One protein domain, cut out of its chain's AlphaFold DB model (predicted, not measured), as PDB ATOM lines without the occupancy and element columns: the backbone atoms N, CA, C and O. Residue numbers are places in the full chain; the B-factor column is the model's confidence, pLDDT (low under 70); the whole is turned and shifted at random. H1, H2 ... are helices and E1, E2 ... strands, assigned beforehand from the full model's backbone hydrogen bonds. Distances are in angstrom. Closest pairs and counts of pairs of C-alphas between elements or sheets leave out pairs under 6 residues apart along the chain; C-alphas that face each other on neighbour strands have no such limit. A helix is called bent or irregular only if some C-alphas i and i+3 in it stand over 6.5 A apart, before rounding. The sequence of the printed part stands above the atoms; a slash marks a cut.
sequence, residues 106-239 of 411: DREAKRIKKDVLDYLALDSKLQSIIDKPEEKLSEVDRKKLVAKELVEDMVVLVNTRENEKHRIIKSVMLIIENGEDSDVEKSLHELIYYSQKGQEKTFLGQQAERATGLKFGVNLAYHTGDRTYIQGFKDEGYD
ATOM      1  N   ASP A 106     -36.996 -36.001 -27.482       58.41
ATOM      2  CA  ASP A 106     -36.133 -35.372 -28.494       58.41
ATOM      3  C   ASP A 106     -36.884 -34.331 -29.328       58.41
ATOM      4  O   ASP A 106     -36.385 -33.235 -29.602       58.41
ATOM      5  N   ARG A 107     -38.118 -34.650 -29.736       66.69
ATOM      6  CA  ARG A 107     -38.976 -33.700 -30.451       66.69
ATOM      7  C   ARG A 107     -39.297 -32.492 -29.577       66.69
ATOM      8  O   ARG A 107     -39.335 -31.366 -30.071       66.69
ATOM      9  N   GLU A 108     -39.541 -32.728 -28.295       71.06
ATOM     10  CA  GLU A 108     -39.827 -31.677 -27.333       71.06
ATOM     11  C   GLU A 108     -38.590 -30.823 -27.026       71.06
ATOM     12  O   GLU A 108     -38.705 -29.602 -27.031       71.06
ATOM     13  N   ALA A 109     -37.408 -31.425 -26.882       64.81
ATOM     14  CA  ALA A 109     -36.129 -30.728 -26.750       64.81
ATOM     15  C   ALA A 109     -35.873 -29.778 -27.924       64.81
ATOM     16  O   ALA A 109     -35.570 -28.605 -27.712       64.81
ATOM     17  N   LYS A 110     -36.072 -30.247 -29.165       70.56
ATOM     18  CA  LYS A 110     -35.929 -29.408 -30.369       70.56
ATOM     19  C   LYS A 110     -36.906 -28.234 -30.378       70.56
ATOM     20  O   LYS A 110     -36.505 -27.123 -30.715       70.56
ATOM     21  N   ARG A 111     -38.170 -28.467 -29.997       84.50
ATOM     22  CA  ARG A 111     -39.176 -27.397 -29.879       84.50
ATOM     23  C   ARG A 111     -38.750 -26.368 -28.830       84.50
ATOM     24  O   ARG A 111     -38.724 -25.187 -29.134       84.50
ATOM     25  N   ILE A 112     -38.370 -26.823 -27.636       78.38
ATOM     26  CA  ILE A 112     -37.956 -25.949 -26.531       78.38
ATOM     27  C   ILE A 112     -36.725 -25.131 -26.921       78.38
ATOM     28  O   ILE A 112     -36.734 -23.924 -26.713       78.38
ATOM     29  N   LYS A 113     -35.697 -25.750 -27.522       81.00
ATOM     30  CA  LYS A 113     -34.502 -25.037 -28.003       81.00
ATOM     31  C   LYS A 113     -34.889 -23.889 -28.934       81.00
ATOM     32  O   LYS A 113     -34.446 -22.765 -28.727       81.00
ATOM     33  N   LYS A 114     -35.743 -24.174 -29.923       83.25
ATOM     34  CA  LYS A 114     -36.231 -23.171 -30.870       83.25
ATOM     35  C   LYS A 114     -36.975 -22.037 -30.160       83.25
ATOM     36  O   LYS A 114     -36.602 -20.885 -30.329       83.25
ATOM     37  N   ASP A 115     -37.969 -22.367 -29.339       84.00
ATOM     38  CA  ASP A 115     -38.793 -21.367 -28.651       84.00
ATOM     39  C   ASP A 115     -37.942 -20.472 -27.728       84.00
ATOM     40  O   ASP A 115     -38.147 -19.263 -27.668       84.00
ATOM     41  N   VAL A 116     -36.954 -21.047 -27.029       82.81
ATOM     42  CA  VAL A 116     -36.022 -20.283 -26.184       82.81
ATOM     43  C   VAL A 116     -35.192 -19.312 -27.023       82.81
ATOM     44  O   VAL A 116     -35.114 -18.141 -26.657       82.81
ATOM     45  N   LEU A 117     -34.606 -19.757 -28.139       84.38
ATOM     46  CA  LEU A 117     -33.831 -18.887 -29.035       84.38
ATOM     47  C   LEU A 117     -34.690 -17.761 -29.626       84.38
ATOM     48  O   LEU A 117     -34.277 -16.599 -29.595       84.38
ATOM     49  N   ASP A 118     -35.908 -18.086 -30.065       85.50
ATOM     50  CA  ASP A 118     -36.873 -17.118 -30.592       85.50
ATOM     51  C   ASP A 118     -37.205 -16.042 -29.538       85.50
ATOM     52  O   ASP A 118     -37.263 -14.851 -29.848       85.50
ATOM     53  N   TYR A 119     -37.370 -16.431 -28.268       84.00
ATOM     54  CA  TYR A 119     -37.623 -15.483 -27.180       84.00
ATOM     55  C   TYR A 119     -36.399 -14.666 -26.752       84.00
ATOM     56  O   TYR A 119     -36.560 -13.525 -26.309       84.00
ATOM     57  N   LEU A 120     -35.186 -15.216 -26.851       83.38
ATOM     58  CA  LEU A 120     -33.958 -14.461 -26.582       83.38
ATOM     59  C   LEU A 120     -33.741 -13.348 -27.613       83.38
ATOM     60  O   LEU A 120     -33.205 -12.296 -27.243       83.38
ATOM     61  N   ALA A 121     -34.150 -13.598 -28.864       84.62
ATOM     62  CA  ALA A 121     -34.017 -12.700 -30.008       84.62
ATOM     63  C   ALA A 121     -32.580 -12.155 -30.169       84.62
ATOM     64  O   ALA A 121     -32.374 -10.948 -30.315       84.62
ATOM     65  N   LEU A 122     -31.580 -13.047 -30.091       83.88
ATOM     66  CA  LEU A 122     -30.156 -12.678 -30.068       83.88
ATOM     67  C   LEU A 122     -29.725 -11.898 -31.313       83.88
ATOM     68  O   LEU A 122     -29.049 -10.880 -31.168       83.88
ATOM     69  N   ASP A 123     -30.173 -12.309 -32.503       82.31
ATOM     70  CA  ASP A 123     -29.890 -11.600 -33.758       82.31
ATOM     71  C   ASP A 123     -30.348 -10.140 -33.693       82.31
ATOM     72  O   ASP A 123     -29.568  -9.226 -33.936       82.31
ATOM     73  N   SER A 124     -31.580  -9.894 -33.235       83.69
ATOM     74  CA  SER A 124     -32.102  -8.530 -33.096       83.69
ATOM     75  C   SER A 124     -31.323  -7.700 -32.073       83.69
ATOM     76  O   SER A 124     -31.200  -6.488 -32.250       83.69
ATOM     77  N   LYS A 125     -30.818  -8.315 -30.995       81.75
ATOM     78  CA  LYS A 125     -30.035  -7.616 -29.962       81.75
ATOM     79  C   LYS A 125     -28.621  -7.278 -30.423       81.75
ATOM     80  O   LYS A 125     -28.072  -6.266 -29.995       81.75
ATOM     81  N   LEU A 126     -28.035  -8.126 -31.264       85.62
ATOM     82  CA  LEU A 126     -26.662  -7.997 -31.751       85.62
ATOM     83  C   LEU A 126     -26.595  -7.492 -33.199       85.62
ATOM     84  O   LEU A 126     -25.508  -7.430 -33.767       85.62
ATOM     85  N   GLN A 127     -27.721  -7.059 -33.772       86.38
ATOM     86  CA  GLN A 127     -27.843  -6.618 -35.163       86.38
ATOM     87  C   GLN A 127     -26.790  -5.570 -35.551       86.38
ATOM     88  O   GLN A 127     -26.139  -5.683 -36.583       86.38
ATOM     89  N   SER A 128     -26.532  -4.594 -34.668       86.81
ATOM     90  CA  SER A 128     -25.528  -3.545 -34.895       86.81
ATOM     91  C   SER A 128     -24.090  -4.060 -35.005       86.81
ATOM     92  O   SER A 128     -23.211  -3.318 -35.437       86.81
ATOM     93  N   ILE A 129     -23.830  -5.279 -34.532       88.19
ATOM     94  CA  ILE A 129     -22.550  -5.979 -34.640       88.19
ATOM     95  C   ILE A 129     -22.570  -6.897 -35.865       88.19
ATOM     96  O   ILE A 129     -21.625  -6.863 -36.645       88.19
ATOM     97  N   ILE A 130     -23.656  -7.654 -36.055       85.94
ATOM     98  CA  ILE A 130     -23.844  -8.601 -37.167       85.94
ATOM     99  C   ILE A 130     -23.750  -7.902 -38.531       85.94
ATOM    100  O   ILE A 130     -23.130  -8.431 -39.447       85.94
ATOM    101  N   ASP A 131     -24.297  -6.690 -38.661       88.75
ATOM    102  CA  ASP A 131     -24.286  -5.936 -39.922       88.75
ATOM    103  C   ASP A 131     -22.918  -5.313 -40.261       88.75
ATOM    104  O   ASP A 131     -22.742  -4.722 -41.333       88.75
ATOM    105  N   LYS A 132     -21.933  -5.389 -39.356       89.44
ATOM    106  CA  LYS A 132     -20.596  -4.847 -39.617       89.44
ATOM    107  C   LYS A 132     -19.814  -5.793 -40.537       89.44
ATOM    108  O   LYS A 132     -19.782  -6.996 -40.294       89.44
ATOM    109  N   PRO A 133     -19.080  -5.258 -41.531       84.75
ATOM    110  CA  PRO A 133     -18.080  -6.036 -42.254       84.75
ATOM    111  C   PRO A 133     -17.048  -6.623 -41.286       84.75
ATOM    112  O   PRO A 133     -16.633  -5.937 -40.349       84.75
ATOM    113  N   GLU A 134     -16.581  -7.843 -41.543       81.25
ATOM    114  CA  GLU A 134     -15.689  -8.594 -40.645       81.25
ATOM    115  C   GLU A 134     -14.379  -7.850 -40.305       81.25
ATOM    116  O   GLU A 134     -13.866  -7.911 -39.184       81.25
ATOM    117  N   GLU A 135     -13.884  -7.057 -41.258       85.25
ATOM    118  CA  GLU A 135     -12.709  -6.184 -41.129       85.25
ATOM    119  C   GLU A 135     -12.912  -5.019 -40.142       85.25
ATOM    120  O   GLU A 135     -11.946  -4.455 -39.634       85.25
ATOM    121  N   LYS A 136     -14.168  -4.640 -39.868       85.31
ATOM    122  CA  LYS A 136     -14.554  -3.546 -38.960       85.31
ATOM    123  C   LYS A 136     -15.037  -4.040 -37.595       85.31
ATOM    124  O   LYS A 136     -15.404  -3.217 -36.751       85.31
ATOM    125  N   LEU A 137     -15.072  -5.355 -37.374       87.31
ATOM    126  CA  LEU A 137     -15.416  -5.930 -36.078       87.31
ATOM    127  C   LEU A 137     -14.271  -5.695 -35.096       87.31
ATOM    128  O   LEU A 137     -13.151  -6.159 -35.312       87.31
ATOM    129  N   SER A 138     -14.572  -5.001 -33.999       89.25
ATOM    130  CA  SER A 138     -13.647  -4.927 -32.871       89.25
ATOM    131  C   SER A 138     -13.464  -6.310 -32.241       89.25
ATOM    132  O   SER A 138     -14.320  -7.184 -32.373       89.25
ATOM    133  N   GLU A 139     -12.365  -6.515 -31.519       86.06
ATOM    134  CA  GLU A 139     -12.127  -7.776 -30.810       86.06
ATOM    135  C   GLU A 139     -13.262  -8.094 -29.822       86.06
ATOM    136  O   GLU A 139     -13.766  -9.212 -29.801       86.06
ATOM    137  N   VAL A 140     -13.776  -7.081 -29.117       86.12
ATOM    138  CA  VAL A 140     -14.940  -7.202 -28.223       86.12
ATOM    139  C   VAL A 140     -16.200  -7.644 -28.975       86.12
ATOM    140  O   VAL A 140     -16.941  -8.501 -28.496       86.12
ATOM    141  N   ASP A 141     -16.448  -7.085 -30.163       87.88
ATOM    142  CA  ASP A 141     -17.588  -7.470 -31.000       87.88
ATOM    143  C   ASP A 141     -17.481  -8.937 -31.451       87.88
ATOM    144  O   ASP A 141     -18.474  -9.662 -31.416       87.88
ATOM    145  N   ARG A 142     -16.272  -9.406 -31.798       87.12
ATOM    146  CA  ARG A 142     -16.021 -10.817 -32.143       87.12
ATOM    147  C   ARG A 142     -16.295 -11.741 -30.959       87.12
ATOM    148  O   ARG A 142     -16.974 -12.748 -31.124       87.12
ATOM    149  N   LYS A 143     -15.847 -11.381 -29.754       88.56
ATOM    150  CA  LYS A 143     -16.081 -12.172 -28.528       88.56
ATOM    151  C   LYS A 143     -17.576 -12.289 -28.196       88.56
ATOM    152  O   LYS A 143     -18.025 -13.355 -27.781       88.56
ATOM    153  N   LYS A 144     -18.366 -11.240 -28.455       86.25
ATOM    154  CA  LYS A 144     -19.835 -11.274 -28.319       86.25
ATOM    155  C   LYS A 144     -20.515 -12.186 -29.340       86.25
ATOM    156  O   LYS A 144     -21.492 -12.843 -28.989       86.25
ATOM    157  N   LEU A 145     -20.012 -12.240 -30.576       88.50
ATOM    158  CA  LEU A 145     -20.512 -13.172 -31.593       88.50
ATOM    159  C   LEU A 145     -20.181 -14.628 -31.236       88.50
ATOM    160  O   LEU A 145     -21.064 -15.472 -31.315       88.50
ATOM    161  N   VAL A 146     -18.979 -14.905 -30.720       88.50
ATOM    162  CA  VAL A 146     -18.628 -16.244 -30.208       88.50
ATOM    163  C   VAL A 146     -19.538 -16.640 -29.038       88.50
ATOM    164  O   VAL A 146     -20.068 -17.745 -29.002       88.50
ATOM    165  N   ALA A 147     -19.800 -15.726 -28.098       86.25
ATOM    166  CA  ALA A 147     -20.729 -15.992 -26.996       86.25
ATOM    167  C   ALA A 147     -22.171 -16.256 -27.477       86.25
ATOM    168  O   ALA A 147     -22.866 -17.092 -26.901       86.25
ATOM    169  N   LYS A 148     -22.621 -15.571 -28.538       89.88
ATOM    170  CA  LYS A 148     -23.909 -15.844 -29.198       89.88
ATOM    171  C   LYS A 148     -23.944 -17.258 -29.776       89.88
ATOM    172  O   LYS A 148     -24.910 -17.969 -29.512       89.88
ATOM    173  N   GLU A 149     -22.911 -17.663 -30.515       87.38
ATOM    174  CA  GLU A 149     -22.811 -19.004 -31.111       87.38
ATOM    175  C   GLU A 149     -22.888 -20.098 -30.041       87.38
ATOM    176  O   GLU A 149     -23.683 -21.023 -30.174       87.38
ATOM    177  N   LEU A 150     -22.189 -19.937 -28.911       86.19
ATOM    178  CA  LEU A 150     -22.256 -20.888 -27.792       86.19
ATOM    179  C   LEU A 150     -23.683 -21.051 -27.231       86.19
ATOM    180  O   LEU A 150     -24.099 -22.159 -26.888       86.19
ATOM    181  N   VAL A 151     -24.464 -19.965 -27.155       85.00
ATOM    182  CA  VAL A 151     -25.875 -20.024 -26.728       85.00
ATOM    183  C   VAL A 151     -26.758 -20.666 -27.803       85.00
ATOM    184  O   VAL A 151     -27.678 -21.418 -27.476       85.00
ATOM    185  N   GLU A 152     -26.492 -20.413 -29.082       84.12
ATOM    186  CA  GLU A 152     -27.206 -21.039 -30.203       84.12
ATOM    187  C   GLU A 152     -26.924 -22.539 -30.304       84.12
ATOM    188  O   GLU A 152     -27.838 -23.329 -30.573       84.12
ATOM    189  N   ASP A 153     -25.713 -22.957 -29.955       81.31
ATOM    190  CA  ASP A 153     -25.278 -24.349 -29.908       81.31
ATOM    191  C   ASP A 153     -25.709 -25.087 -28.639       81.31
ATOM    192  O   ASP A 153     -25.478 -26.292 -28.520       81.31
ATOM    193  N   MET A 154     -26.470 -24.434 -27.749       80.06
ATOM    194  CA  MET A 154     -26.949 -25.061 -26.519       80.06
ATOM    195  C   MET A 154     -27.617 -26.419 -26.769       80.06
ATOM    196  O   MET A 154     -28.422 -26.607 -27.694       80.06
ATOM    197  N   VAL A 155     -27.333 -27.374 -25.892       79.19
ATOM    198  CA  VAL A 155     -27.976 -28.685 -25.898       79.19
ATOM    199  C   VAL A 155     -29.150 -28.648 -24.935       79.19
ATOM    200  O   VAL A 155     -28.994 -28.346 -23.755       79.19
ATOM    201  N   VAL A 156     -30.339 -28.984 -25.431       70.94
ATOM    202  CA  VAL A 156     -31.538 -29.126 -24.600       70.94
ATOM    203  C   VAL A 156     -31.818 -30.604 -24.396       70.94
ATOM    204  O   VAL A 156     -32.051 -31.338 -25.353       70.94
ATOM    205  N   LEU A 157     -31.820 -31.038 -23.141       69.75
ATOM    206  CA  LEU A 157     -32.199 -32.384 -22.741       69.75
ATOM    207  C   LEU A 157     -33.554 -32.340 -22.049       69.75
ATOM    208  O   LEU A 157     -33.746 -31.611 -21.078       69.75
ATOM    209  N   VAL A 158     -34.488 -33.154 -22.534       65.19
ATOM    210  CA  VAL A 158     -35.767 -33.401 -21.866       65.19
ATOM    211  C   VAL A 158     -35.741 -34.823 -21.351       65.19
ATOM    212  O   VAL A 158     -35.511 -35.767 -22.104       65.19
ATOM    213  N   ASN A 159     -35.980 -34.987 -20.060       62.00
ATOM    214  CA  ASN A 159     -35.993 -36.291 -19.437       62.00
ATOM    215  C   ASN A 159     -37.248 -36.428 -18.586       62.00
ATOM    216  O   ASN A 159     -37.415 -35.743 -17.582       62.00
ATOM    217  N   THR A 160     -38.127 -37.328 -19.002       60.62
ATOM    218  CA  THR A 160     -39.342 -37.666 -18.267       60.62
ATOM    219  C   THR A 160     -39.105 -39.027 -17.629       60.62
ATOM    220  O   THR A 160     -39.068 -40.033 -18.340       60.62
ATOM    221  N   ARG A 161     -38.857 -39.054 -16.317       53.25
ATOM    222  CA  ARG A 161     -38.583 -40.288 -15.567       53.25
ATOM    223  C   ARG A 161     -39.531 -40.431 -14.400       53.25
ATOM    224  O   ARG A 161     -39.793 -39.480 -13.674       53.25
ATOM    225  N   GLU A 162     -39.965 -41.662 -14.205       43.25
ATOM    226  CA  GLU A 162     -40.508 -42.114 -12.941       43.25
ATOM    227  C   GLU A 162     -39.365 -42.162 -11.910       43.25
ATOM    228  O   GLU A 162     -38.298 -42.722 -12.186       43.25
ATOM    229  N   ASN A 163     -39.529 -41.507 -10.762       49.16
ATOM    230  CA  ASN A 163     -38.568 -41.601  -9.662       49.16
ATOM    231  C   ASN A 163     -38.836 -42.848  -8.793       49.16
ATOM    232  O   ASN A 163     -39.827 -43.543  -8.975       49.16
ATOM    233  N   GLU A 164     -37.987 -43.106  -7.794       42.91
ATOM    234  CA  GLU A 164     -38.157 -44.232  -6.849       42.91
ATOM    235  C   GLU A 164     -39.441 -44.154  -5.995       42.91
ATOM    236  O   GLU A 164     -39.769 -45.093  -5.280       42.91
ATOM    237  N   LYS A 165     -40.159 -43.025  -6.052       46.97
ATOM    238  CA  LYS A 165     -41.469 -42.792  -5.424       46.97
ATOM    239  C   LYS A 165     -42.593 -42.724  -6.460       46.97
ATOM    240  O   LYS A 165     -43.634 -42.127  -6.197       46.97
ATOM    241  N   HIS A 166     -42.341 -43.237  -7.661       49.00
ATOM    242  CA  HIS A 166     -43.325 -43.411  -8.721       49.00
ATOM    243  C   HIS A 166     -43.996 -42.131  -9.223       49.00
ATOM    244  O   HIS A 166     -45.077 -42.137  -9.816       49.00
ATOM    245  N   ARG A 167     -43.322 -40.999  -9.009       52.62
ATOM    246  CA  ARG A 167     -43.700 -39.721  -9.598       52.62
ATOM    247  C   ARG A 167     -43.029 -39.562 -10.938       52.62
ATOM    248  O   ARG A 167     -41.815 -39.745 -11.049       52.62
ATOM    249  N   ILE A 168     -43.809 -39.148 -11.925       57.56
ATOM    250  CA  ILE A 168     -43.291 -38.715 -13.210       57.56
ATOM    251  C   ILE A 168     -42.701 -37.324 -13.010       57.56
ATOM    252  O   ILE A 168     -43.400 -36.314 -12.941       57.56
ATOM    253  N   ILE A 169     -41.379 -37.274 -12.919       64.12
ATOM    254  CA  ILE A 169     -40.632 -36.028 -12.927       64.12
ATOM    255  C   ILE A 169     -40.192 -35.771 -14.359       64.12
ATOM    256  O   ILE A 169     -39.420 -36.534 -14.947       64.12
ATOM    257  N   LYS A 170     -40.652 -34.650 -14.904       71.31
ATOM    258  CA  LYS A 170     -40.106 -34.102 -16.137       71.31
ATOM    259  C   LYS A 170     -39.039 -33.083 -15.790       71.31
ATOM    260  O   LYS A 170     -39.324 -32.073 -15.150       71.31
ATOM    261  N   SER A 171     -37.813 -33.335 -16.217       72.88
ATOM    262  CA  SER A 171     -36.728 -32.369 -16.154       72.88
ATOM    263  C   SER A 171     -36.385 -31.865 -17.547       72.88
ATOM    264  O   SER A 171     -36.403 -32.608 -18.530       72.88
ATOM    265  N   VAL A 172     -36.104 -30.570 -17.621       77.12
ATOM    266  CA  VAL A 172     -35.554 -29.923 -18.807       77.12
ATOM    267  C   VAL A 172     -34.235 -29.304 -18.392       77.12
ATOM    268  O   VAL A 172     -34.174 -28.584 -17.397       77.12
ATOM    269  N   MET A 173     -33.180 -29.615 -19.130       76.12
ATOM    270  CA  MET A 173     -31.832 -29.140 -18.867       76.12
ATOM    271  C   MET A 173     -31.286 -28.487 -20.127       76.12
ATOM    272  O   MET A 173     -31.287 -29.098 -21.191       76.12
ATOM    273  N   LEU A 174     -30.841 -27.245 -19.995       77.00
ATOM    274  CA  LEU A 174     -30.085 -26.531 -21.012       77.00
ATOM    275  C   LEU A 174     -28.609 -26.648 -20.634       77.00
ATOM    276  O   LEU A 174     -28.257 -26.426 -19.476       77.00
ATOM    277  N   ILE A 175     -27.773 -27.017 -21.596       78.00
ATOM    278  CA  ILE A 175     -26.329 -27.176 -21.437       78.00
ATOM    279  C   ILE A 175     -25.653 -26.267 -22.452       78.00
ATOM    280  O   ILE A 175     -25.967 -26.333 -23.639       78.00
ATOM    281  N   ILE A 176     -24.740 -25.435 -21.975       83.06
ATOM    282  CA  ILE A 176     -24.022 -24.443 -22.774       83.06
ATOM    283  C   ILE A 176     -22.540 -24.635 -22.496       83.06
ATOM    284  O   ILE A 176     -22.158 -24.838 -21.341       83.06
ATOM    285  N   GLU A 177     -21.715 -24.608 -23.533       82.62
ATOM    286  CA  GLU A 177     -20.264 -24.652 -23.361       82.62
ATOM    287  C   GLU A 177     -19.758 -23.290 -22.875       82.62
ATOM    288  O   GLU A 177     -20.257 -22.240 -23.283       82.62
ATOM    289  N   ASN A 178     -18.820 -23.311 -21.933       80.31
ATOM    290  CA  ASN A 178     -18.188 -22.103 -21.428       80.31
ATOM    291  C   ASN A 178     -17.245 -21.540 -22.501       80.31
ATOM    292  O   ASN A 178     -16.740 -22.270 -23.352       80.31
ATOM    293  N   GLY A 179     -16.996 -20.232 -22.453       76.56
ATOM    294  CA  GLY A 179     -16.009 -19.615 -23.334       76.56
ATOM    295  C   GLY A 179     -14.592 -20.087 -23.003       76.56
ATOM    296  O   GLY A 179     -14.235 -20.178 -21.833       76.56
ATOM    297  N   GLU A 180     -13.769 -20.331 -24.025       76.56
ATOM    298  CA  GLU A 180     -12.347 -20.688 -23.851       76.56
ATOM    299  C   GLU A 180     -11.497 -19.535 -23.275       76.56
ATOM    300  O   GLU A 180     -10.403 -19.755 -22.762       76.56
ATOM    301  N   ASP A 181     -11.997 -18.298 -23.361       82.31
ATOM    302  CA  ASP A 181     -11.357 -17.079 -22.867       82.31
ATOM    303  C   ASP A 181     -12.321 -16.290 -21.966       82.31
ATOM    304  O   ASP A 181     -13.521 -16.196 -22.237       82.31
ATOM    305  N   SER A 182     -11.761 -15.670 -20.930       80.62
ATOM    306  CA  SER A 182     -12.413 -14.803 -19.948       80.62
ATOM    307  C   SER A 182     -13.332 -13.728 -20.546       80.62
ATOM    308  O   SER A 182     -14.407 -13.470 -20.003       80.62
ATOM    309  N   ASP A 183     -12.972 -13.128 -21.685       82.94
ATOM    310  CA  ASP A 183     -13.805 -12.106 -22.338       82.94
ATOM    311  C   ASP A 183     -15.029 -12.706 -23.055       82.94
ATOM    312  O   ASP A 183     -16.102 -12.086 -23.105       82.94
ATOM    313  N   VAL A 184     -14.898 -13.934 -23.578       83.06
ATOM    314  CA  VAL A 184     -16.033 -14.706 -24.113       83.06
ATOM    315  C   VAL A 184     -16.934 -15.135 -22.966       83.06
ATOM    316  O   VAL A 184     -18.145 -14.966 -23.055       83.06
ATOM    317  N   GLU A 185     -16.356 -15.625 -21.869       82.44
ATOM    318  CA  GLU A 185     -17.100 -16.053 -20.686       82.44
ATOM    319  C   GLU A 185     -17.884 -14.894 -20.058       82.44
ATOM    320  O   GLU A 185     -19.059 -15.044 -19.732       82.44
ATOM    321  N   LYS A 186     -17.289 -13.699 -19.983       84.19
ATOM    322  CA  LYS A 186     -17.982 -12.489 -19.530       84.19
ATOM    323  C   LYS A 186     -19.150 -12.116 -20.447       84.19
ATOM    324  O   LYS A 186     -20.240 -11.819 -19.963       84.19
ATOM    325  N   SER A 187     -18.942 -12.166 -21.763       83.94
ATOM    326  CA  SER A 187     -20.001 -11.891 -22.744       83.94
ATOM    327  C   SER A 187     -21.122 -12.936 -22.673       83.94
ATOM    328  O   SER A 187     -22.301 -12.596 -22.736       83.94
ATOM    329  N   LEU A 188     -20.766 -14.206 -22.485       83.56
ATOM    330  CA  LEU A 188     -21.693 -15.318 -22.293       83.56
ATOM    331  C   LEU A 188     -22.506 -15.140 -21.006       83.56
ATOM    332  O   LEU A 188     -23.725 -15.311 -21.005       83.56
ATOM    333  N   HIS A 189     -21.852 -14.723 -19.926       80.69
ATOM    334  CA  HIS A 189     -22.491 -14.432 -18.653       80.69
ATOM    335  C   HIS A 189     -23.530 -13.304 -18.784       80.69
ATOM    336  O   HIS A 189     -24.648 -13.449 -18.301       80.69
ATOM    337  N   GLU A 190     -23.231 -12.229 -19.520       80.81
ATOM    338  CA  GLU A 190     -24.192 -11.148 -19.808       80.81
ATOM    339  C   GLU A 190     -25.404 -11.606 -20.644       80.81
ATOM    340  O   GLU A 190     -26.487 -11.023 -20.543       80.81
ATOM    341  N   LEU A 191     -25.252 -12.646 -21.471       77.19
ATOM    342  CA  LEU A 191     -26.352 -13.230 -22.249       77.19
ATOM    343  C   LEU A 191     -27.211 -14.197 -21.421       77.19
ATOM    344  O   LEU A 191     -28.420 -14.306 -21.649       77.19
ATOM    345  N   ILE A 192     -26.600 -14.898 -20.463       74.56
ATOM    346  CA  ILE A 192     -27.264 -15.901 -19.625       74.56
ATOM    347  C   ILE A 192     -27.941 -15.260 -18.408       74.56
ATOM    348  O   ILE A 192     -29.048 -15.677 -18.040       74.56
ATOM    349  N   TYR A 193     -27.317 -14.252 -17.801       73.31
ATOM    350  CA  TYR A 193     -27.698 -13.679 -16.514       73.31
ATOM    351  C   TYR A 193     -28.115 -12.211 -16.622       73.31
ATOM    352  O   TYR A 193     -27.686 -11.462 -17.492       73.31
ATOM    353  N   TYR A 194     -28.967 -11.780 -15.695       68.00
ATOM    354  CA  TYR A 194     -29.267 -10.374 -15.466       68.00
ATOM    355  C   TYR A 194     -29.455 -10.108 -13.970       68.00
ATOM    356  O   TYR A 194     -29.934 -10.960 -13.217       68.00
ATOM    357  N   SER A 195     -29.100  -8.906 -13.519       54.00
ATOM    358  CA  SER A 195     -29.270  -8.510 -12.118       54.00
ATOM    359  C   SER A 195     -30.626  -7.838 -11.900       54.00
ATOM    360  O   SER A 195     -30.967  -6.864 -12.574       54.00
ATOM    361  N   GLN A 196     -31.410  -8.329 -10.934       52.16
ATOM    362  CA  GLN A 196     -32.659  -7.694 -10.513       52.16
ATOM    363  C   GLN A 196     -32.712  -7.578  -8.991       52.16
ATOM    364  O   GLN A 196     -32.800  -8.581  -8.288       52.16
ATOM    365  N   LYS A 197     -32.726  -6.341  -8.471       53.47
ATOM    366  CA  LYS A 197     -32.791  -6.050  -7.022       53.47
ATOM    367  C   LYS A 197     -31.677  -6.735  -6.204       53.47
ATOM    368  O   LYS A 197     -31.926  -7.194  -5.095       53.47
ATOM    369  N   GLY A 198     -30.464  -6.817  -6.756       56.25
ATOM    370  CA  GLY A 198     -29.309  -7.422  -6.078       56.25
ATOM    371  C   GLY A 198     -29.308  -8.953  -6.049       56.25
ATOM    372  O   GLY A 198     -28.446  -9.534  -5.399       56.25
ATOM    373  N   GLN A 199     -30.245  -9.606  -6.744       53.53
ATOM    374  CA  GLN A 199     -30.217 -11.044  -7.001       53.53
ATOM    375  C   GLN A 199     -29.929 -11.285  -8.479       53.53
ATOM    376  O   GLN A 199     -30.584 -10.712  -9.356       53.53
ATOM    377  N   GLU A 200     -28.935 -12.124  -8.735       58.16
ATOM    378  CA  GLU A 200     -28.611 -12.608 -10.067       58.16
ATOM    379  C   GLU A 200     -29.687 -13.603 -10.506       58.16
ATOM    380  O   GLU A 200     -30.031 -14.529  -9.774       58.16
ATOM    381  N   LYS A 201     -30.289 -13.363 -11.669       62.94
ATOM    382  CA  LYS A 201     -31.330 -14.217 -12.242       62.94
ATOM    383  C   LYS A 201     -30.909 -14.636 -13.635       62.94
ATOM    384  O   LYS A 201     -30.333 -13.851 -14.379       62.94
ATOM    385  N   THR A 202     -31.250 -15.854 -14.031       68.00
ATOM    386  CA  THR A 202     -30.958 -16.338 -15.380       68.00
ATOM    387  C   THR A 202     -31.989 -15.779 -16.367       68.00
ATOM    388  O   THR A 202     -33.160 -16.167 -16.363       68.00
ATOM    389  N   PHE A 203     -31.571 -14.857 -17.240       75.19
ATOM    390  CA  PHE A 203     -32.395 -14.365 -18.352       75.19
ATOM    391  C   PHE A 203     -32.799 -15.528 -19.264       75.19
ATOM    392  O   PHE A 203     -33.959 -15.651 -19.667       75.19
ATOM    393  N   LEU A 204     -31.851 -16.435 -19.508       77.38
ATOM    394  CA  LEU A 204     -32.073 -17.656 -20.270       77.38
ATOM    395  C   LEU A 204     -33.029 -18.625 -19.559       77.38
ATOM    396  O   LEU A 204     -33.897 -19.218 -20.198       77.38
ATOM    397  N   GLY A 205     -32.933 -18.723 -18.229       75.12
ATOM    398  CA  GLY A 205     -33.867 -19.497 -17.415       75.12
ATOM    399  C   GLY A 205     -35.299 -18.999 -17.574       75.12
ATOM    400  O   GLY A 205     -36.185 -19.810 -17.794       75.12
ATOM    401  N   GLN A 206     -35.533 -17.684 -17.590       79.31
ATOM    402  CA  GLN A 206     -36.872 -17.120 -17.808       79.31
ATOM    403  C   GLN A 206     -37.448 -17.405 -19.192       79.31
ATOM    404  O   GLN A 206     -38.641 -17.688 -19.312       79.31
ATOM    405  N   GLN A 207     -36.623 -17.349 -20.242       83.38
ATOM    406  CA  GLN A 207     -37.095 -17.738 -21.572       83.38
ATOM    407  C   GLN A 207     -37.406 -19.237 -21.625       83.38
ATOM    408  O   GLN A 207     -38.403 -19.633 -22.229       83.38
ATOM    409  N   ALA A 208     -36.632 -20.066 -20.916       78.56
ATOM    410  CA  ALA A 208     -36.937 -21.481 -20.739       78.56
ATOM    411  C   ALA A 208     -38.227 -21.709 -19.930       78.56
ATOM    412  O   ALA A 208     -39.046 -22.540 -20.329       78.56
ATOM    413  N   GLU A 209     -38.488 -20.941 -18.864       81.88
ATOM    414  CA  GLU A 209     -39.767 -20.973 -18.136       81.88
ATOM    415  C   GLU A 209     -40.931 -20.634 -19.071       81.88
ATOM    416  O   GLU A 209     -41.949 -21.323 -19.077       81.88
ATOM    417  N   ARG A 210     -40.769 -19.617 -19.924       82.50
ATOM    418  CA  ARG A 210     -41.788 -19.204 -20.897       82.50
ATOM    419  C   ARG A 210     -42.040 -20.259 -21.975       82.50
ATOM    420  O   ARG A 210     -43.193 -20.494 -22.329       82.50
ATOM    421  N   ALA A 211     -40.988 -20.899 -22.483       79.75
ATOM    422  CA  ALA A 211     -41.079 -21.943 -23.507       79.75
ATOM    423  C   ALA A 211     -41.695 -23.251 -22.987       79.75
ATOM    424  O   ALA A 211     -42.289 -24.016 -23.744       79.75
ATOM    425  N   THR A 212     -41.557 -23.529 -21.691       73.56
ATOM    426  CA  THR A 212     -41.893 -24.844 -21.124       73.56
ATOM    427  C   THR A 212     -43.046 -24.814 -20.117       73.56
ATOM    428  O   THR A 212     -43.651 -25.853 -19.848       73.56
ATOM    429  N   GLY A 213     -43.348 -23.649 -19.536       74.31
ATOM    430  CA  GLY A 213     -44.223 -23.501 -18.372       74.31
ATOM    431  C   GLY A 213     -43.642 -24.089 -17.079       74.31
ATOM    432  O   GLY A 213     -44.381 -24.259 -16.107       74.31
ATOM    433  N   LEU A 214     -42.356 -24.459 -17.066       74.25
ATOM    434  CA  LEU A 214     -41.663 -25.016 -15.904       74.25
ATOM    435  C   LEU A 214     -41.038 -23.911 -15.073       74.25
ATOM    436  O   LEU A 214     -40.617 -22.900 -15.621       74.25
ATOM    437  N   LYS A 215     -40.914 -24.136 -13.763       74.00
ATOM    438  CA  LYS A 215     -40.083 -23.272 -12.927       74.00
ATOM    439  C   LYS A 215     -38.627 -23.701 -13.054       74.00
ATOM    440  O   LYS A 215     -38.275 -24.830 -12.705       74.00
ATOM    441  N   PHE A 216     -37.794 -22.792 -13.531       69.38
ATOM    442  CA  PHE A 216     -36.347 -22.906 -13.518       69.38
ATOM    443  C   PHE A 216     -35.894 -22.142 -12.279       69.38
ATOM    444  O   PHE A 216     -36.007 -20.922 -12.204       69.38
ATOM    445  N   GLY A 217     -35.504 -22.878 -11.236       57.00
ATOM    446  CA  GLY A 217     -35.179 -22.291  -9.937       57.00
ATOM    447  C   GLY A 217     -34.198 -21.130 -10.088       57.00
ATOM    448  O   GLY A 217     -33.197 -21.237 -10.790       57.00
ATOM    449  N   VAL A 218     -34.509 -20.022  -9.417       45.59
ATOM    450  CA  VAL A 218     -33.890 -18.697  -9.608       45.59
ATOM    451  C   VAL A 218     -32.358 -18.695  -9.402       45.59
ATOM    452  O   VAL A 218     -31.701 -17.784  -9.886       45.59
ATOM    453  N   ASN A 219     -31.790 -19.749  -8.793       47.41
ATOM    454  CA  ASN A 219     -30.356 -19.948  -8.521       47.41
ATOM    455  C   ASN A 219     -29.770 -21.259  -9.117       47.41
ATOM    456  O   ASN A 219     -28.744 -21.732  -8.644       47.41
ATOM    457  N   LEU A 220     -30.440 -21.926 -10.067       52.84
ATOM    458  CA  LEU A 220     -30.083 -23.294 -10.507       52.84
ATOM    459  C   LEU A 220     -29.122 -23.363 -11.700       52.84
ATOM    460  O   LEU A 220     -28.985 -24.431 -12.297       52.84
ATOM    461  N   ALA A 221     -28.466 -22.258 -12.056       56.56
ATOM    462  CA  ALA A 221     -27.337 -22.363 -12.959       56.56
ATOM    463  C   ALA A 221     -26.136 -22.904 -12.180       56.56
ATOM    464  O   ALA A 221     -25.675 -22.272 -11.231       56.56
ATOM    465  N   TYR A 222     -25.672 -24.096 -12.534       64.81
ATOM    466  CA  TYR A 222     -24.464 -24.665 -11.951       64.81
ATOM    467  C   TYR A 222     -23.397 -24.811 -13.028       64.81
ATOM    468  O   TYR A 222     -23.667 -25.243 -14.150       64.81
ATOM    469  N   HIS A 223     -22.180 -24.417 -12.673       65.06
ATOM    470  CA  HIS A 223     -21.006 -24.512 -13.526       65.06
ATOM    471  C   HIS A 223     -20.222 -25.756 -13.114       65.06
ATOM    472  O   HIS A 223     -19.818 -25.882 -11.957       65.06
ATOM    473  N   THR A 224     -20.026 -26.694 -14.038       61.56
ATOM    474  CA  THR A 224     -19.170 -27.865 -13.795       61.56
ATOM    475  C   THR A 224     -18.199 -28.022 -14.950       61.56
ATOM    476  O   THR A 224     -18.619 -28.366 -16.056       61.56
ATOM    477  N   GLY A 225     -16.911 -27.788 -14.680       67.56
ATOM    478  CA  GLY A 225     -15.868 -27.784 -15.708       67.56
ATOM    479  C   GLY A 225     -16.162 -26.734 -16.777       67.56
ATOM    480  O   GLY A 225     -16.460 -25.588 -16.452       67.56
ATOM    481  N   ASP A 226     -16.161 -27.166 -18.035       74.62
ATOM    482  CA  ASP A 226     -16.264 -26.296 -19.213       74.62
ATOM    483  C   ASP A 226     -17.714 -26.036 -19.648       74.62
ATOM    484  O   ASP A 226     -17.973 -25.716 -20.806       74.62
ATOM    485  N   ARG A 227     -18.698 -26.246 -18.761       75.94
ATOM    486  CA  ARG A 227     -20.122 -26.147 -19.111       75.94
ATOM    487  C   ARG A 227     -20.965 -25.465 -18.045       75.94
ATOM    488  O   ARG A 227     -20.789 -25.674 -16.841       75.94
ATOM    489  N   THR A 228     -21.952 -24.721 -18.529       77.50
ATOM    490  CA  THR A 228     -23.021 -24.100 -17.752       77.50
ATOM    491  C   THR A 228     -24.310 -24.890 -17.936       77.50
ATOM    492  O   THR A 228     -24.737 -25.160 -19.062       77.50
ATOM    493  N   TYR A 229     -24.951 -25.249 -16.826       74.44
ATOM    494  CA  TYR A 229     -26.170 -26.051 -16.811       74.44
ATOM    495  C   TYR A 229     -27.307 -25.267 -16.187       74.44
ATOM    496  O   TYR A 229     -27.163 -24.764 -15.080       74.44
ATOM    497  N   ILE A 230     -28.456 -25.214 -16.856       76.38
ATOM    498  CA  ILE A 230     -29.666 -24.561 -16.351       76.38
ATOM    499  C   ILE A 230     -30.791 -25.588 -16.349       76.38
ATOM    500  O   ILE A 230     -31.169 -26.108 -17.401       76.38
ATOM    501  N   GLN A 231     -31.331 -25.890 -15.169       75.75
ATOM    502  CA  GLN A 231     -32.291 -26.977 -15.002       75.75
ATOM    503  C   GLN A 231     -33.632 -26.510 -14.430       75.75
ATOM    504  O   GLN A 231     -33.699 -25.746 -13.466       75.75
ATOM    505  N   GLY A 232     -34.708 -27.025 -15.021       72.06
ATOM    506  CA  GLY A 232     -36.081 -26.878 -14.559       72.06
ATOM    507  C   GLY A 232     -36.714 -28.244 -14.317       72.06
ATOM    508  O   GLY A 232     -36.418 -29.216 -15.018       72.06
ATOM    509  N   PHE A 233     -37.601 -28.315 -13.327       70.62
ATOM    510  CA  PHE A 233     -38.315 -29.540 -12.970       70.62
ATOM    511  C   PHE A 233     -39.824 -29.301 -12.940       70.62
ATOM    512  O   PHE A 233     -40.299 -28.273 -12.453       70.62
ATOM    513  N   LYS A 234     -40.577 -30.294 -13.411       68.62
ATOM    514  CA  LYS A 234     -42.016 -30.435 -13.202       68.62
ATOM    515  C   LYS A 234     -42.288 -31.745 -12.494       68.62
ATOM    516  O   LYS A 234     -41.863 -32.797 -12.969       68.62
ATOM    517  N   ASP A 235     -43.060 -31.672 -11.423       61.66
ATOM    518  CA  ASP A 235     -43.835 -32.823 -10.982       61.66
ATOM    519  C   ASP A 235     -45.036 -32.933 -11.937       61.66
ATOM    520  O   ASP A 235     -45.899 -32.051 -11.958       61.66
ATOM    521  N   GLU A 236     -45.038 -33.942 -12.813       57.97
ATOM    522  CA  GLU A 236     -46.190 -34.240 -13.676       57.97
ATOM    523  C   GLU A 236     -47.248 -35.083 -12.943       57.97
ATOM    524  O   GLU A 236     -48.289 -35.390 -13.523       57.97
ATOM    525  N   GLY A 237     -47.024 -35.384 -11.659       56.38
ATOM    526  CA  GLY A 237     -47.877 -36.219 -10.830       56.38
ATOM    527  C   GLY A 237     -47.383 -37.662 -10.761       56.38
ATOM    528  O   GLY A 237     -46.243 -37.982 -11.098       56.38
ATOM    529  N   TYR A 238     -48.255 -38.545 -10.288       47.00
ATOM    530  CA  TYR A 238     -47.979 -39.976 -10.208       47.00
ATOM    531  C   TYR A 238     -48.079 -40.632 -11.584       47.00
ATOM    532  O   TYR A 238     -48.868 -40.192 -12.428       47.00
ATOM    533  N   ASP A 239     -47.279 -41.676 -11.814       45.47
ATOM    534  CA  ASP A 239     -47.439 -42.500 -13.011       45.47
ATOM    535  C   ASP A 239     -48.881 -43.041 -13.062       45.47
ATOM    536  O   ASP A 239     -49.307 -43.711 -12.121       45.47
TER     537      ASP A 239
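AT A GLANCE: This is residues 106 to 239 of the 411 residues of an uncharacterized protein of Streptococcus salivarius (UniProt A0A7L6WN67). A long, twisted sheet, E1 E2 E6 E5, has H1 and H5 packed over one face; H3 and H4, crossed on each other, sit at one end of it with H2 beyond the sheet, and the turn between E1 and E2 makes the far end of the length. A small hairpin, E3 and E4, packs by E4 on the edge strand E5. The printed part has 134 residues, in the order H1 H2 H3 E1 E2 H4 E3 E4 H5 E5 E6, and both sheets are antiparallel. The class is mixed, helices and strands; the whole is compact, with a radius of gyration of the C-alphas of 16.4 A, yet elongated, spanning 58 by 31 by 29 A.

HOW THE PARTS SIT: H1, residues 106 to 120, is on the sheet at a height of 9.2 A, over E1, residues 155 to 162; their closest C-alphas are Ala 109 and Val 156, 5.3 A apart. H2, residues 122 to 130, is irregular, with C-alphas 125 and 128 7.8 A apart. It makes a helical hairpin with H3, residues 139 to 152, and they only just touch, with 3 pairs of C-alphas within 8 A, closest Ile 129 and Asp 141 at 6.3 A. H3 touches H4, residues 182 to 192, at a steep tilt of 49 degrees, with C-alphas 147 and 188 closest at 4.8 A. E1 and E2, residues 167 to 177, form a hairpin, with N 157 and O 173 2.8 A apart. E3, residues 193 to 196, and E4, residues 199 to 202, form another, with N 194 and O 201 2.8 A apart. H5, residues 203 to 212, touches H1, with C-alphas 207 and 116 closest at 5.4 A, and lies on the same face of the sheet; the sheet and its helices make two layers, helices on one face of a sheet. E5, residues 215 to 224, bends by 78 degrees at residue 218 and forms a hairpin with E6, residues 227 to 238, where N 222 and O 229 are 3.0 A apart; E6 and E2 have N 172 and O 232 3.0 A apart. Each O i to N i+4 pair is within hydrogen-bond range in H1, H3, H4 and H5, and 3 of 5 in H2.

IN THESE COORDINATES: H1 begins at C-alpha 106 (-36.133, -35.372, -28.494) and is 21.1 A long; H3 is 20.1 A. E2 is 31.1 A and E6 32.3 A, ending at C-alpha 238 (-47.979, -39.976, -10.208).

THE WHOLE: The C-alphas of Glu 135 and Lys 165, the two farthest apart, are 58.7 A apart. The printed part has no cut and no long link. The mean pLDDT of the printed part is 73.9, and 41 residues are under 70, among them residues 157 to 169 and 194 to 202.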